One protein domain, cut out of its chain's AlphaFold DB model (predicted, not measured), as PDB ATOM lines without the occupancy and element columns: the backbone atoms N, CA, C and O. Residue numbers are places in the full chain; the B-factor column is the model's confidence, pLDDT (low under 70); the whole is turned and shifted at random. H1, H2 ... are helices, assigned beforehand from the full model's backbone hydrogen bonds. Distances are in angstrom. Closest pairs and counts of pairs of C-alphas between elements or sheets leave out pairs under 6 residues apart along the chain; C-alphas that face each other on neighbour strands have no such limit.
ATOM      1  N   GLU A  72     -29.863  46.799 -30.391       87.00
ATOM      2  CA  GLU A  72     -29.473  46.466 -29.018       87.00
ATOM      3  C   GLU A  72     -30.590  45.770 -28.227       87.00
ATOM      4  O   GLU A  72     -30.324  45.101 -27.226       87.00
ATOM      5  N   LEU A  73     -31.833  45.884 -28.706       88.69
ATOM      6  CA  LEU A  73     -33.002  45.139 -28.234       88.69
ATOM      7  C   LEU A  73     -33.272  43.882 -29.078       88.69
ATOM      8  O   LEU A  73     -34.350  43.293 -28.996       88.69
ATOM      9  N   ASN A  74     -32.299  43.447 -29.880       88.50
ATOM     10  CA  ASN A  74     -32.328  42.189 -30.615       88.50
ATOM     11  C   ASN A  74     -31.041  41.380 -30.338       88.50
ATOM     12  O   ASN A  74     -30.036  41.546 -31.033       88.50
ATOM     13  N   PRO A  75     -31.059  40.445 -29.364       87.19
ATOM     14  CA  PRO A  75     -29.887  39.640 -28.991       87.19
ATOM     15  C   PRO A  75     -29.263  38.853 -30.156       87.19
ATOM     16  O   PRO A  75     -28.090  38.472 -30.104       87.19
ATOM     17  N   THR A  76     -30.042  38.593 -31.209       88.12
ATOM     18  CA  THR A  76     -29.588  37.888 -32.409       88.12
ATOM     19  C   THR A  76     -28.521  38.681 -33.170       88.12
ATOM     20  O   THR A  76     -27.593  38.082 -33.713       88.12
ATOM     21  N   GLU A  77     -28.569  40.015 -33.157       87.19
ATOM     22  CA  GLU A  77     -27.558  40.850 -33.820       87.19
ATOM     23  C   GLU A  77     -26.178  40.712 -33.166       87.19
ATOM     24  O   GLU A  77     -25.155  40.578 -33.849       87.19
ATOM     25  N   GLU A  78     -26.136  40.639 -31.834       86.69
ATOM     26  CA  GLU A  78     -24.901  40.374 -31.094       86.69
ATOM     27  C   GLU A  78     -24.391  38.943 -31.313       86.69
ATOM     28  O   GLU A  78     -23.181  38.724 -31.445       86.69
ATOM     29  N   LEU A  79     -25.298  37.961 -31.404       89.81
ATOM     30  CA  LEU A  79     -24.946  36.589 -31.776       89.81
ATOM     31  C   LEU A  79     -24.249  36.568 -33.141       89.81
ATOM     32  O   LEU A  79     -23.160  35.997 -33.273       89.81
ATOM     33  N   TRP A  80     -24.829  37.238 -34.139       90.38
ATOM     34  CA  TRP A  80     -24.223  37.353 -35.457       90.38
ATOM     35  C   TRP A  80     -22.877  38.068 -35.409       90.38
ATOM     36  O   TRP A  80     -21.946  37.633 -36.086       90.38
ATOM     37  N   ALA A  81     -22.736  39.141 -34.630       89.31
ATOM     38  CA  ALA A  81     -21.463  39.842 -34.472       89.31
ATOM     39  C   ALA A  81     -20.365  38.908 -33.934       89.31
ATOM     40  O   ALA A  81     -19.290  38.815 -34.535       89.31
ATOM     41  N   HIS A  82     -20.660  38.140 -32.879       89.50
ATOM     42  CA  HIS A  82     -19.735  37.157 -32.312       89.50
ATOM     43  C   HIS A  82     -19.345  36.061 -33.312       89.50
ATOM     44  O   HIS A  82     -18.160  35.744 -33.461       89.50
ATOM     45  N   GLN A  83     -20.320  35.486 -34.020       91.81
ATOM     46  CA  GLN A  83     -20.053  34.431 -35.000       91.81
ATOM     47  C   GLN A  83     -19.258  34.959 -36.199       91.81
ATOM     48  O   GLN A  83     -18.268  34.341 -36.598       91.81
ATOM     49  N   LYS A  84     -19.622  36.135 -36.730       92.06
ATOM     50  CA  LYS A  84     -18.884  36.808 -37.811       92.06
ATOM     51  C   LYS A  84     -17.445  37.084 -37.395       92.06
ATOM     52  O   LYS A  84     -16.535  36.816 -38.174       92.06
ATOM     53  N   GLN A  85     -17.219  37.573 -36.176       92.56
ATOM     54  CA  GLN A  85     -15.870  37.795 -35.663       92.56
ATOM     55  C   GLN A  85     -15.079  36.482 -35.621       92.56
ATOM     56  O   GLN A  85     -13.962  36.435 -36.130       92.56
ATOM     57  N   PHE A  86     -15.654  35.399 -35.088       94.25
ATOM     58  CA  PHE A  86     -14.983  34.096 -35.037       94.25
ATOM     59  C   PHE A  86     -14.538  33.608 -36.421       94.25
ATOM     60  O   PHE A  86     -13.399  33.155 -36.564       94.25
ATOM     61  N   VAL A  87     -15.432  33.713 -37.411       94.62
ATOM     62  CA  VAL A  87     -15.187  33.293 -38.797       94.62
ATOM     63  C   VAL A  87     -14.131  34.183 -39.452       94.62
ATOM     64  O   VAL A  87     -13.157  33.660 -39.981       94.62
ATOM     65  N   ARG A  88     -14.261  35.515 -39.361       93.81
ATOM     66  CA  ARG A  88     -13.341  36.480 -39.999       93.81
ATOM     67  C   ARG A  88     -11.879  36.278 -39.608       93.81
ATOM     68  O   ARG A  88     -11.012  36.442 -40.449       93.81
ATOM     69  N   HIS A  89     -11.607  35.885 -38.365       94.56
ATOM     70  CA  HIS A  89     -10.237  35.662 -37.886       94.56
ATOM     71  C   HIS A  89      -9.628  34.322 -38.333       94.56
ATOM     72  O   HIS A  89      -8.481  34.043 -38.000       94.56
ATOM     73  N   ARG A  90     -10.399  33.443 -38.987       94.19
ATOM     74  CA  ARG A  90     -10.000  32.051 -39.275       94.19
ATOM     75  C   ARG A  90     -10.271  31.605 -40.707       94.19
ATOM     76  O   ARG A  90      -9.962  30.468 -41.045       94.19
ATOM     77  N   ILE A  91     -10.924  32.443 -41.504       94.81
ATOM     78  CA  ILE A  91     -11.357  32.095 -42.852       94.81
ATOM     79  C   ILE A  91     -10.202  32.255 -43.845       94.81
ATOM     80  O   ILE A  91      -9.440  33.212 -43.771       94.81
ATOM     81  N   ASP A  92     -10.120  31.332 -44.797       93.00
ATOM     82  CA  ASP A  92      -9.184  31.327 -45.934       93.00
ATOM     83  C   ASP A  92      -9.821  31.906 -47.216       93.00
ATOM     84  O   ASP A  92      -9.364  31.658 -48.324       93.00
ATOM     85  N   GLN A  93     -10.918  32.650 -47.054       90.19
ATOM     86  CA  GLN A  93     -11.774  33.195 -48.114       90.19
ATOM     87  C   GLN A  93     -12.480  32.158 -49.010       90.19
ATOM     88  O   GLN A  93     -13.049  32.529 -50.034       90.19
ATOM     89  N   THR A  94     -12.554  30.885 -48.608       92.25
ATOM     90  CA  THR A  94     -13.311  29.865 -49.352       92.25
ATOM     91  C   THR A  94     -14.673  29.556 -48.720       92.25
ATOM     92  O   THR A  94     -14.848  29.539 -47.495       92.25
ATOM     93  N   PHE A  95     -15.667  29.263 -49.564       89.62
ATOM     94  CA  PHE A  95     -17.008  28.882 -49.108       89.62
ATOM     95  C   PHE A  95     -17.023  27.584 -48.269       89.62
ATOM     96  O   PHE A  95     -17.637  27.590 -47.197       89.62
ATOM     97  N   PRO A  96     -16.317  26.493 -48.647       93.19
ATOM     98  CA  PRO A  96     -16.289  25.270 -47.839       93.19
ATOM     99  C   PRO A  96     -15.720  25.489 -46.432       93.19
ATOM    100  O   PRO A  96     -16.254  24.964 -45.450       93.19
ATOM    101  N   THR A  97     -14.661  26.291 -46.309       93.88
ATOM    102  CA  THR A  97     -14.085  26.633 -45.006       93.88
ATOM    103  C   THR A  97     -15.037  27.505 -44.195       93.88
ATOM    104  O   THR A  97     -15.223  27.244 -43.005       93.88
ATOM    105  N   MET A  98     -15.723  28.471 -44.819       92.31
ATOM    106  CA  MET A  98     -16.745  29.280 -44.147       92.31
ATOM    107  C   MET A  98     -17.832  28.413 -43.497       92.31
ATOM    108  O   MET A  98     -18.124  28.592 -42.314       92.31
ATOM    109  N   VAL A  99     -18.384  27.434 -44.224       92.75
ATOM    110  CA  VAL A  99     -19.421  26.525 -43.702       92.75
ATOM    111  C   VAL A  99     -18.905  25.735 -42.493       92.75
ATOM    112  O   VAL A  99     -19.573  25.665 -41.457       92.75
ATOM    113  N   LYS A 100     -17.678  25.202 -42.567       94.19
ATOM    114  CA  LYS A 100     -17.039  24.510 -41.432       94.19
ATOM    115  C   LYS A 100     -16.854  25.444 -40.229       94.19
ATOM    116  O   LYS A 100     -17.077  25.034 -39.088       94.19
ATOM    117  N   LEU A 101     -16.457  26.695 -40.461       95.81
ATOM    118  CA  LEU A 101     -16.238  27.686 -39.407       95.81
ATOM    119  C   LEU A 101     -17.538  28.167 -38.756       95.81
ATOM    120  O   LEU A 101     -17.522  28.418 -37.553       95.81
ATOM    121  N   ILE A 102     -18.653  28.251 -39.489       93.00
ATOM    122  CA  ILE A 102     -19.977  28.569 -38.922       93.00
ATOM    123  C   ILE A 102     -20.382  27.506 -37.892       93.00
ATOM    124  O   ILE A 102     -20.775  27.835 -36.774       93.00
ATOM    125  N   ASN A 103     -20.198  26.222 -38.210       92.19
ATOM    126  CA  ASN A 103     -20.487  25.149 -37.256       92.19
ATOM    127  C   ASN A 103     -19.573  25.215 -36.022       92.19
ATOM    128  O   ASN A 103     -20.043  25.111 -34.886       92.19
ATOM    129  N   LYS A 104     -18.273  25.464 -36.223       94.69
ATOM    130  CA  LYS A 104     -17.318  25.642 -35.115       94.69
ATOM    131  C   LYS A 104     -17.645  26.866 -34.253       94.69
ATOM    132  O   LYS A 104     -17.506  26.797 -33.032       94.69
ATOM    133  N   SER A 105     -18.098  27.967 -34.854       94.50
ATOM    134  CA  SER A 105     -18.457  29.187 -34.123       94.50
ATOM    135  C   SER A 105     -19.669  28.955 -33.219       94.50
ATOM    136  O   SER A 105     -19.650  29.379 -32.064       94.50
ATOM    137  N   ARG A 106     -20.673  28.196 -33.685       90.56
ATOM    138  CA  ARG A 106     -21.833  27.788 -32.880       90.56
ATOM    139  C   ARG A 106     -21.425  26.953 -31.663       90.56
ATOM    140  O   ARG A 106     -21.903  27.219 -30.564       90.56
ATOM    141  N   ILE A 107     -20.523  25.985 -31.834       92.38
ATOM    142  CA  ILE A 107     -20.003  25.183 -30.712       92.38
ATOM    143  C   ILE A 107     -19.256  26.081 -29.718       92.38
ATOM    144  O   ILE A 107     -19.517  26.018 -28.517       92.38
ATOM    145  N   ASN A 108     -18.387  26.974 -30.208       92.00
ATOM    146  CA  ASN A 108     -17.651  27.907 -29.350       92.00
ATOM    147  C   ASN A 108     -18.584  28.835 -28.560       92.00
ATOM    148  O   ASN A 108     -18.333  29.122 -27.391       92.00
ATOM    149  N   PHE A 109     -19.664  29.289 -29.196       90.38
ATOM    150  CA  PHE A 109     -20.681  30.143 -28.595       90.38
ATOM    151  C   PHE A 109     -21.383  29.456 -27.413       90.38
ATOM    152  O   PHE A 109     -21.535  30.071 -26.353       90.38
ATOM    153  N   ILE A 110     -21.750  28.178 -27.572       89.19
ATOM    154  CA  ILE A 110     -22.347  27.355 -26.508       89.19
ATOM    155  C   ILE A 110     -21.345  27.161 -25.367       89.19
ATOM    156  O   ILE A 110     -21.650  27.489 -24.226       89.19
ATOM    157  N   GLN A 111     -20.124  26.711 -25.677       91.81
ATOM    158  CA  GLN A 111     -19.085  26.442 -24.672       91.81
ATOM    159  C   GLN A 111     -18.745  27.672 -23.819       91.81
ATOM    160  O   GLN A 111     -18.477  27.557 -22.627       91.81
ATOM    161  N   LYS A 112     -18.771  28.867 -24.415       91.62
ATOM    162  CA  LYS A 112     -18.481  30.129 -23.718       91.62
ATOM    163  C   LYS A 112     -19.688  30.739 -23.003       91.62
ATOM    164  O   LYS A 112     -19.562  31.846 -22.466       91.62
ATOM    165  N   ASN A 113     -20.838  30.058 -23.005       91.38
ATOM    166  CA  ASN A 113     -22.096  30.542 -22.437       91.38
ATOM    167  C   ASN A 113     -22.450  31.956 -22.922       91.38
ATOM    168  O   ASN A 113     -22.898  32.809 -22.150       91.38
ATOM    169  N   VAL A 114     -22.194  32.241 -24.203       90.62
ATOM    170  CA  VAL A 114     -22.397  33.587 -24.751       90.62
ATOM    171  C   VAL A 114     -23.888  33.929 -24.767       90.62
ATOM    172  O   VAL A 114     -24.232  35.047 -24.408       90.62
ATOM    173  N   SER A 115     -24.780  32.965 -25.034       89.25
ATOM    174  CA  SER A 115     -26.245  33.148 -24.973       89.25
ATOM    175  C   SER A 115     -26.705  33.800 -23.673       89.25
ATOM    176  O   SER A 115     -27.425  34.793 -23.700       89.25
ATOM    177  N   LEU A 116     -26.249  33.287 -22.528       90.38
ATOM    178  CA  LEU A 116     -26.619  33.826 -21.221       90.38
ATOM    179  C   LEU A 116     -26.105  35.255 -21.025       90.38
ATOM    180  O   LEU A 116     -26.796  36.076 -20.425       90.38
ATOM    181  N   LYS A 117     -24.912  35.576 -21.538       91.75
ATOM    182  CA  LYS A 117     -24.355  36.935 -21.470       91.75
ATOM    183  C   LYS A 117     -25.179  37.914 -22.307       91.75
ATOM    184  O   LYS A 117     -25.494  38.990 -21.806       91.75
ATOM    185  N   LEU A 118     -25.562  37.520 -23.523       92.31
ATOM    186  CA  LEU A 118     -26.389  38.342 -24.411       92.31
ATOM    187  C   LEU A 118     -27.782  38.571 -23.819       92.31
ATOM    188  O   LEU A 118     -28.227  39.708 -23.730       92.31
ATOM    189  N   MET A 119     -28.431  37.521 -23.306       91.38
ATOM    190  CA  MET A 119     -29.751  37.661 -22.678       91.38
ATOM    191  C   MET A 119     -29.710  38.541 -21.425       91.38
ATOM    192  O   MET A 119     -30.597  39.363 -21.220       91.38
ATOM    193  N   ARG A 120     -28.668  38.426 -20.590       93.00
ATOM    194  CA  ARG A 120     -28.490  39.324 -19.436       93.00
ATOM    195  C   ARG A 120     -28.293  40.775 -19.863       93.00
ATOM    196  O   ARG A 120     -28.811  41.665 -19.195       93.00
ATOM    197  N   ARG A 121     -27.539  41.020 -20.939       93.38
ATOM    198  CA  ARG A 121     -27.360  42.369 -21.486       93.38
ATOM    199  C   ARG A 121     -28.683  42.927 -21.989       93.38
ATOM    200  O   ARG A 121     -29.046  44.006 -21.555       93.38
ATOM    201  N   PHE A 122     -29.427  42.158 -22.780       92.31
ATOM    202  CA  PHE A 122     -30.758  42.526 -23.260       92.31
ATOM    203  C   PHE A 122     -31.683  42.995 -22.132       92.31
ATOM    204  O   PHE A 122     -32.240  44.084 -22.214       92.31
ATOM    205  N   TRP A 123     -31.785  42.236 -21.036       92.81
ATOM    206  CA  TRP A 123     -32.634  42.636 -19.909       92.81
ATOM    207  C   TRP A 123     -32.148  43.909 -19.206       92.81
ATOM    208  O   TRP A 123     -32.964  44.716 -18.773       92.81
ATOM    209  N   ARG A 124     -30.829  44.130 -19.118       94.94
ATOM    210  CA  ARG A 124     -30.267  45.380 -18.575       94.94
ATOM    211  C   ARG A 124     -30.544  46.576 -19.484       94.94
ATOM    212  O   ARG A 124     -30.874  47.640 -18.974       94.94
ATOM    213  N   THR A 125     -30.429  46.386 -20.797       93.75
ATOM    214  CA  THR A 125     -30.775  47.376 -21.823       93.75
ATOM    215  C   THR A 125     -32.255  47.748 -21.729       93.75
ATOM    216  O   THR A 125     -32.579  48.928 -21.658       93.75
ATOM    217  N   LEU A 126     -33.150  46.755 -21.648       91.81
ATOM    218  CA  LEU A 126     -34.588  46.990 -21.509       91.81
ATOM    219  C   LEU A 126     -34.907  47.770 -20.228       91.81
ATOM    220  O   LEU A 126     -35.553  48.810 -20.295       91.81
ATOM    221  N   ALA A 127     -34.365  47.335 -19.088       94.56
ATOM    222  CA  ALA A 127     -34.553  48.023 -17.814       94.56
ATOM    223  C   ALA A 127     -33.990  49.457 -17.820       94.56
ATOM    224  O   ALA A 127     -34.461  50.306 -17.073       94.56
ATOM    225  N   ALA A 128     -32.958  49.737 -18.620       93.38
ATOM    226  CA  ALA A 128     -32.438  51.089 -18.795       93.38
ATOM    227  C   ALA A 128     -33.427  51.981 -19.550       93.38
ATOM    228  O   ALA A 128     -33.745  53.072 -19.079       93.38
ATOM    229  N   TYR A 129     -33.998  51.489 -20.650       92.69
ATOM    230  CA  TYR A 129     -35.050  52.221 -21.355       92.69
ATOM    231  C   TYR A 129     -36.306  52.421 -20.506       92.69
ATOM    232  O   TYR A 129     -36.877  53.506 -20.531       92.69
ATOM    233  N   GLU A 130     -36.702  51.434 -19.700       91.81
ATOM    234  CA  GLU A 130     -37.835  51.566 -18.770       91.81
ATOM    235  C   GLU A 130     -37.615  52.656 -17.708       91.81
ATOM    236  O   GLU A 130     -38.574  53.275 -17.253       91.81
ATOM    237  N   ARG A 131     -36.359  52.943 -17.342       95.62
ATOM    238  CA  ARG A 131     -36.001  54.074 -16.467       95.62
ATOM    239  C   ARG A 131     -35.922  55.419 -17.194       95.62
ATOM    240  O   ARG A 131     -35.720  56.438 -16.541       95.62
ATOM    241  N   GLY A 132     -36.050  55.432 -18.519       93.88
ATOM    242  CA  GLY A 132     -35.883  56.628 -19.344       93.88
ATOM    243  C   GLY A 132     -34.431  56.938 -19.723       93.88
ATOM    244  O   GLY A 132     -34.152  58.055 -20.155       93.88
ATOM    245  N   ASP A 133     -33.503  55.981 -19.582       92.69
ATOM    246  CA  ASP A 133     -32.116  56.176 -20.014       92.69
ATOM    247  C   ASP A 133     -32.049  56.406 -21.539       92.69
ATOM    248  O   ASP A 133     -32.753  55.769 -22.327       92.69
ATOM    249  N   SER A 134     -31.175  57.317 -21.978       90.44
ATOM    250  CA  SER A 134     -31.081  57.692 -23.393       90.44
ATOM    251  C   SER A 134     -30.431  56.602 -24.252       90.44
ATOM    252  O   SER A 134     -29.580  55.838 -23.796       90.44
ATOM    253  N   TYR A 135     -30.770  56.577 -25.543       87.44
ATOM    254  CA  TYR A 135     -30.188  55.642 -26.511       87.44
ATOM    255  C   TYR A 135     -28.647  55.671 -26.528       87.44
ATOM    256  O   TYR A 135     -28.007  54.624 -26.454       87.44
ATOM    257  N   ASP A 136     -28.043  56.864 -26.554       88.62
ATOM    258  CA  ASP A 136     -26.581  57.023 -26.541       88.62
ATOM    259  C   ASP A 136     -25.948  56.485 -25.252       88.62
ATOM    260  O   ASP A 136     -24.934  55.782 -25.308       88.62
ATOM    261  N   TYR A 137     -26.576  56.753 -24.104       89.94
ATOM    262  CA  TYR A 137     -26.119  56.233 -22.821       89.94
ATOM    263  C   TYR A 137     -26.157  54.703 -22.799       89.94
ATOM    264  O   TYR A 137     -25.157  54.065 -22.471       89.94
ATOM    265  N   VAL A 138     -27.280  54.108 -23.208       91.69
ATOM    266  CA  VAL A 138     -27.470  52.653 -23.229       91.69
ATOM    267  C   VAL A 138     -26.418  51.968 -24.105       91.69
ATOM    268  O   VAL A 138     -25.782  51.005 -23.660       91.69
ATOM    269  N   LEU A 139     -26.161  52.484 -25.312       89.88
ATOM    270  CA  LEU A 139     -25.135  51.923 -26.194       89.88
ATOM    271  C   LEU A 139     -23.733  51.997 -25.579       89.88
ATOM    272  O   LEU A 139     -22.993  51.007 -25.583       89.88
ATOM    273  N   LYS A 140     -23.360  53.154 -25.028       90.12
ATOM    274  CA  LYS A 140     -22.032  53.341 -24.430       90.12
ATOM    275  C   LYS A 140     -21.829  52.482 -23.190       90.12
ATOM    276  O   LYS A 140     -20.753  51.911 -23.020       90.12
ATOM    277  N   MET A 141     -22.860  52.368 -22.360       92.19
ATOM    278  CA  MET A 141     -22.798  51.670 -21.080       92.19
ATOM    279  C   MET A 141     -22.770  50.148 -21.243       92.19
ATOM    280  O   MET A 141     -21.994  49.467 -20.574       92.19
ATOM    281  N   TYR A 142     -23.608  49.593 -22.125       90.56
ATOM    282  CA  TYR A 142     -23.801  48.141 -22.195       90.56
ATOM    283  C   TYR A 142     -23.089  47.459 -23.362       90.56
ATOM    284  O   TYR A 142     -22.913  46.238 -23.322       90.56
ATOM    285  N   PHE A 143     -22.659  48.210 -24.381       87.44
ATOM    286  CA  PHE A 143     -22.064  47.635 -25.587       87.44
ATOM    287  C   PHE A 143     -20.612  48.055 -25.776       87.44
ATOM    288  O   PHE A 143     -19.725  47.204 -25.769       87.44
ATOM    289  N   SER A 144     -20.352  49.349 -25.959       83.56
ATOM    290  CA  SER A 144     -18.991  49.877 -26.074       83.56
ATOM    291  C   SER A 144     -18.992  51.392 -25.965       83.56
ATOM    292  O   SER A 144     -19.766  52.065 -26.643       83.56
ATOM    293  N   SER A 145     -18.042  51.944 -25.214       78.31
ATOM    294  CA  SER A 145     -17.804  53.390 -25.145       78.31
ATOM    295  C   SER A 145     -17.457  54.013 -26.503       78.31
ATOM    296  O   SER A 145     -17.604  55.219 -26.681       78.31
ATOM    297  N   MET A 146     -17.038  53.200 -27.479       78.19
ATOM    298  CA  MET A 146     -16.745  53.633 -28.848       78.19
ATOM    299  C   MET A 146     -17.993  53.742 -29.740       78.19
ATOM    300  O   MET A 146     -17.870  54.141 -30.902       78.19
ATOM    301  N   TYR A 147     -19.184  53.375 -29.249       75.31
ATOM    302  CA  TYR A 147     -20.406  53.509 -30.038       75.31
ATOM    303  C   TYR A 147     -20.720  54.968 -30.352       75.31
ATOM    304  O   TYR A 147     -20.648  55.857 -29.505       75.31
ATOM    305  N   LYS A 148     -21.123  55.188 -31.602       74.94
ATOM    306  CA  LYS A 148     -21.618  56.470 -32.090       74.94
ATOM    307  C   LYS A 148     -23.122  56.335 -32.307       74.94
ATOM    308  O   LYS A 148     -23.541  55.764 -33.310       74.94
ATOM    309  N   ALA A 149     -23.929  56.893 -31.406       68.44
ATOM    310  CA  ALA A 149     -25.393  56.882 -31.524       68.44
ATOM    311  C   ALA A 149     -25.914  57.551 -32.814       68.44
ATOM    312  O   ALA A 149     -27.030  57.302 -33.254       68.44
ATOM    313  N   ASN A 150     -25.076  58.363 -33.460       67.88
ATOM    314  CA  ASN A 150     -25.390  59.115 -34.671       67.88
ATOM    315  C   ASN A 150     -25.228  58.340 -35.990       67.88
ATOM    316  O   ASN A 150     -25.332  58.946 -37.056       67.88
ATOM    317  N   VAL A 151     -24.948  57.035 -35.959       65.50
ATOM    318  CA  VAL A 151     -24.784  56.248 -37.190       65.50
ATOM    319  C   VAL A 151     -26.139  56.057 -37.888       65.50
ATOM    320  O   VAL A 151     -27.145  55.748 -37.254       65.50
ATOM    321  N   ILE A 152     -26.157  56.257 -39.211       58.03
ATOM    322  CA  ILE A 152     -27.361  56.341 -40.062       58.03
ATOM    323  C   ILE A 152     -28.282  55.118 -39.917       58.03
ATOM    324  O   ILE A 152     -29.496  55.274 -39.945       58.03
ATOM    325  N   SER A 153     -27.732  53.921 -39.692       58.34
ATOM    326  CA  SER A 153     -28.504  52.684 -39.482       58.34
ATOM    327  C   SER A 153     -29.351  52.662 -38.202       58.34
ATOM    328  O   SER A 153     -30.208  51.795 -38.072       58.34
ATOM    329  N   HIS A 154     -29.113  53.586 -37.268       58.16
ATOM    330  CA  HIS A 154     -29.891  53.754 -36.032       58.16
ATOM    331  C   HIS A 154     -30.846  54.944 -36.096       58.16
ATOM    332  O   HIS A 154     -31.542  55.238 -35.129       58.16
TER     333      HIS A 154
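AT A GLANCE: This is residues 72 to 154 of the 164 residues of the protein "Hypothetical protein" of Adineta ricciae (UniProt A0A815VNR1). H2 and H3 make a wide V, and H1 runs across its inside, touching both arms. H4 folds back on H3 as a helical hairpin, and residues 143 to 154 trail with no named element. The 83 printed residues hold H1 to H4, all helix, loose with a radius of gyration of the C-alphas of 15.2 A, spanning 46 by 28 by 17 A.

IN THESE COORDINATES: H1, residues 75 to 88, is 20.1 A long from C-alpha 75 at (-29.887, 39.640, -28.991). H2, residues 95 to 111, is 24.6 A, and H3, residues 114 to 130, 24.4 A. H4, residues 135 to 142, ends at (-23.801, 48.141, -22.195).

HOW THE PARTS SIT: H1, with residues 82 to 87 alone, touches H2 at a steep 54 degrees, closest C-alphas Gln 83 and Ser 105, 5.6 A. H3 and H4 touch at 38 degrees, only just steep, closest C-alphas Thr 125 and Val 138, 6.4 A. Every helix has each O i to N i+4 pair within hydrogen-bond range.

THE WHOLE: The printed part has no cut and no long link; pLDDT is under 70 at residues 149 to 154.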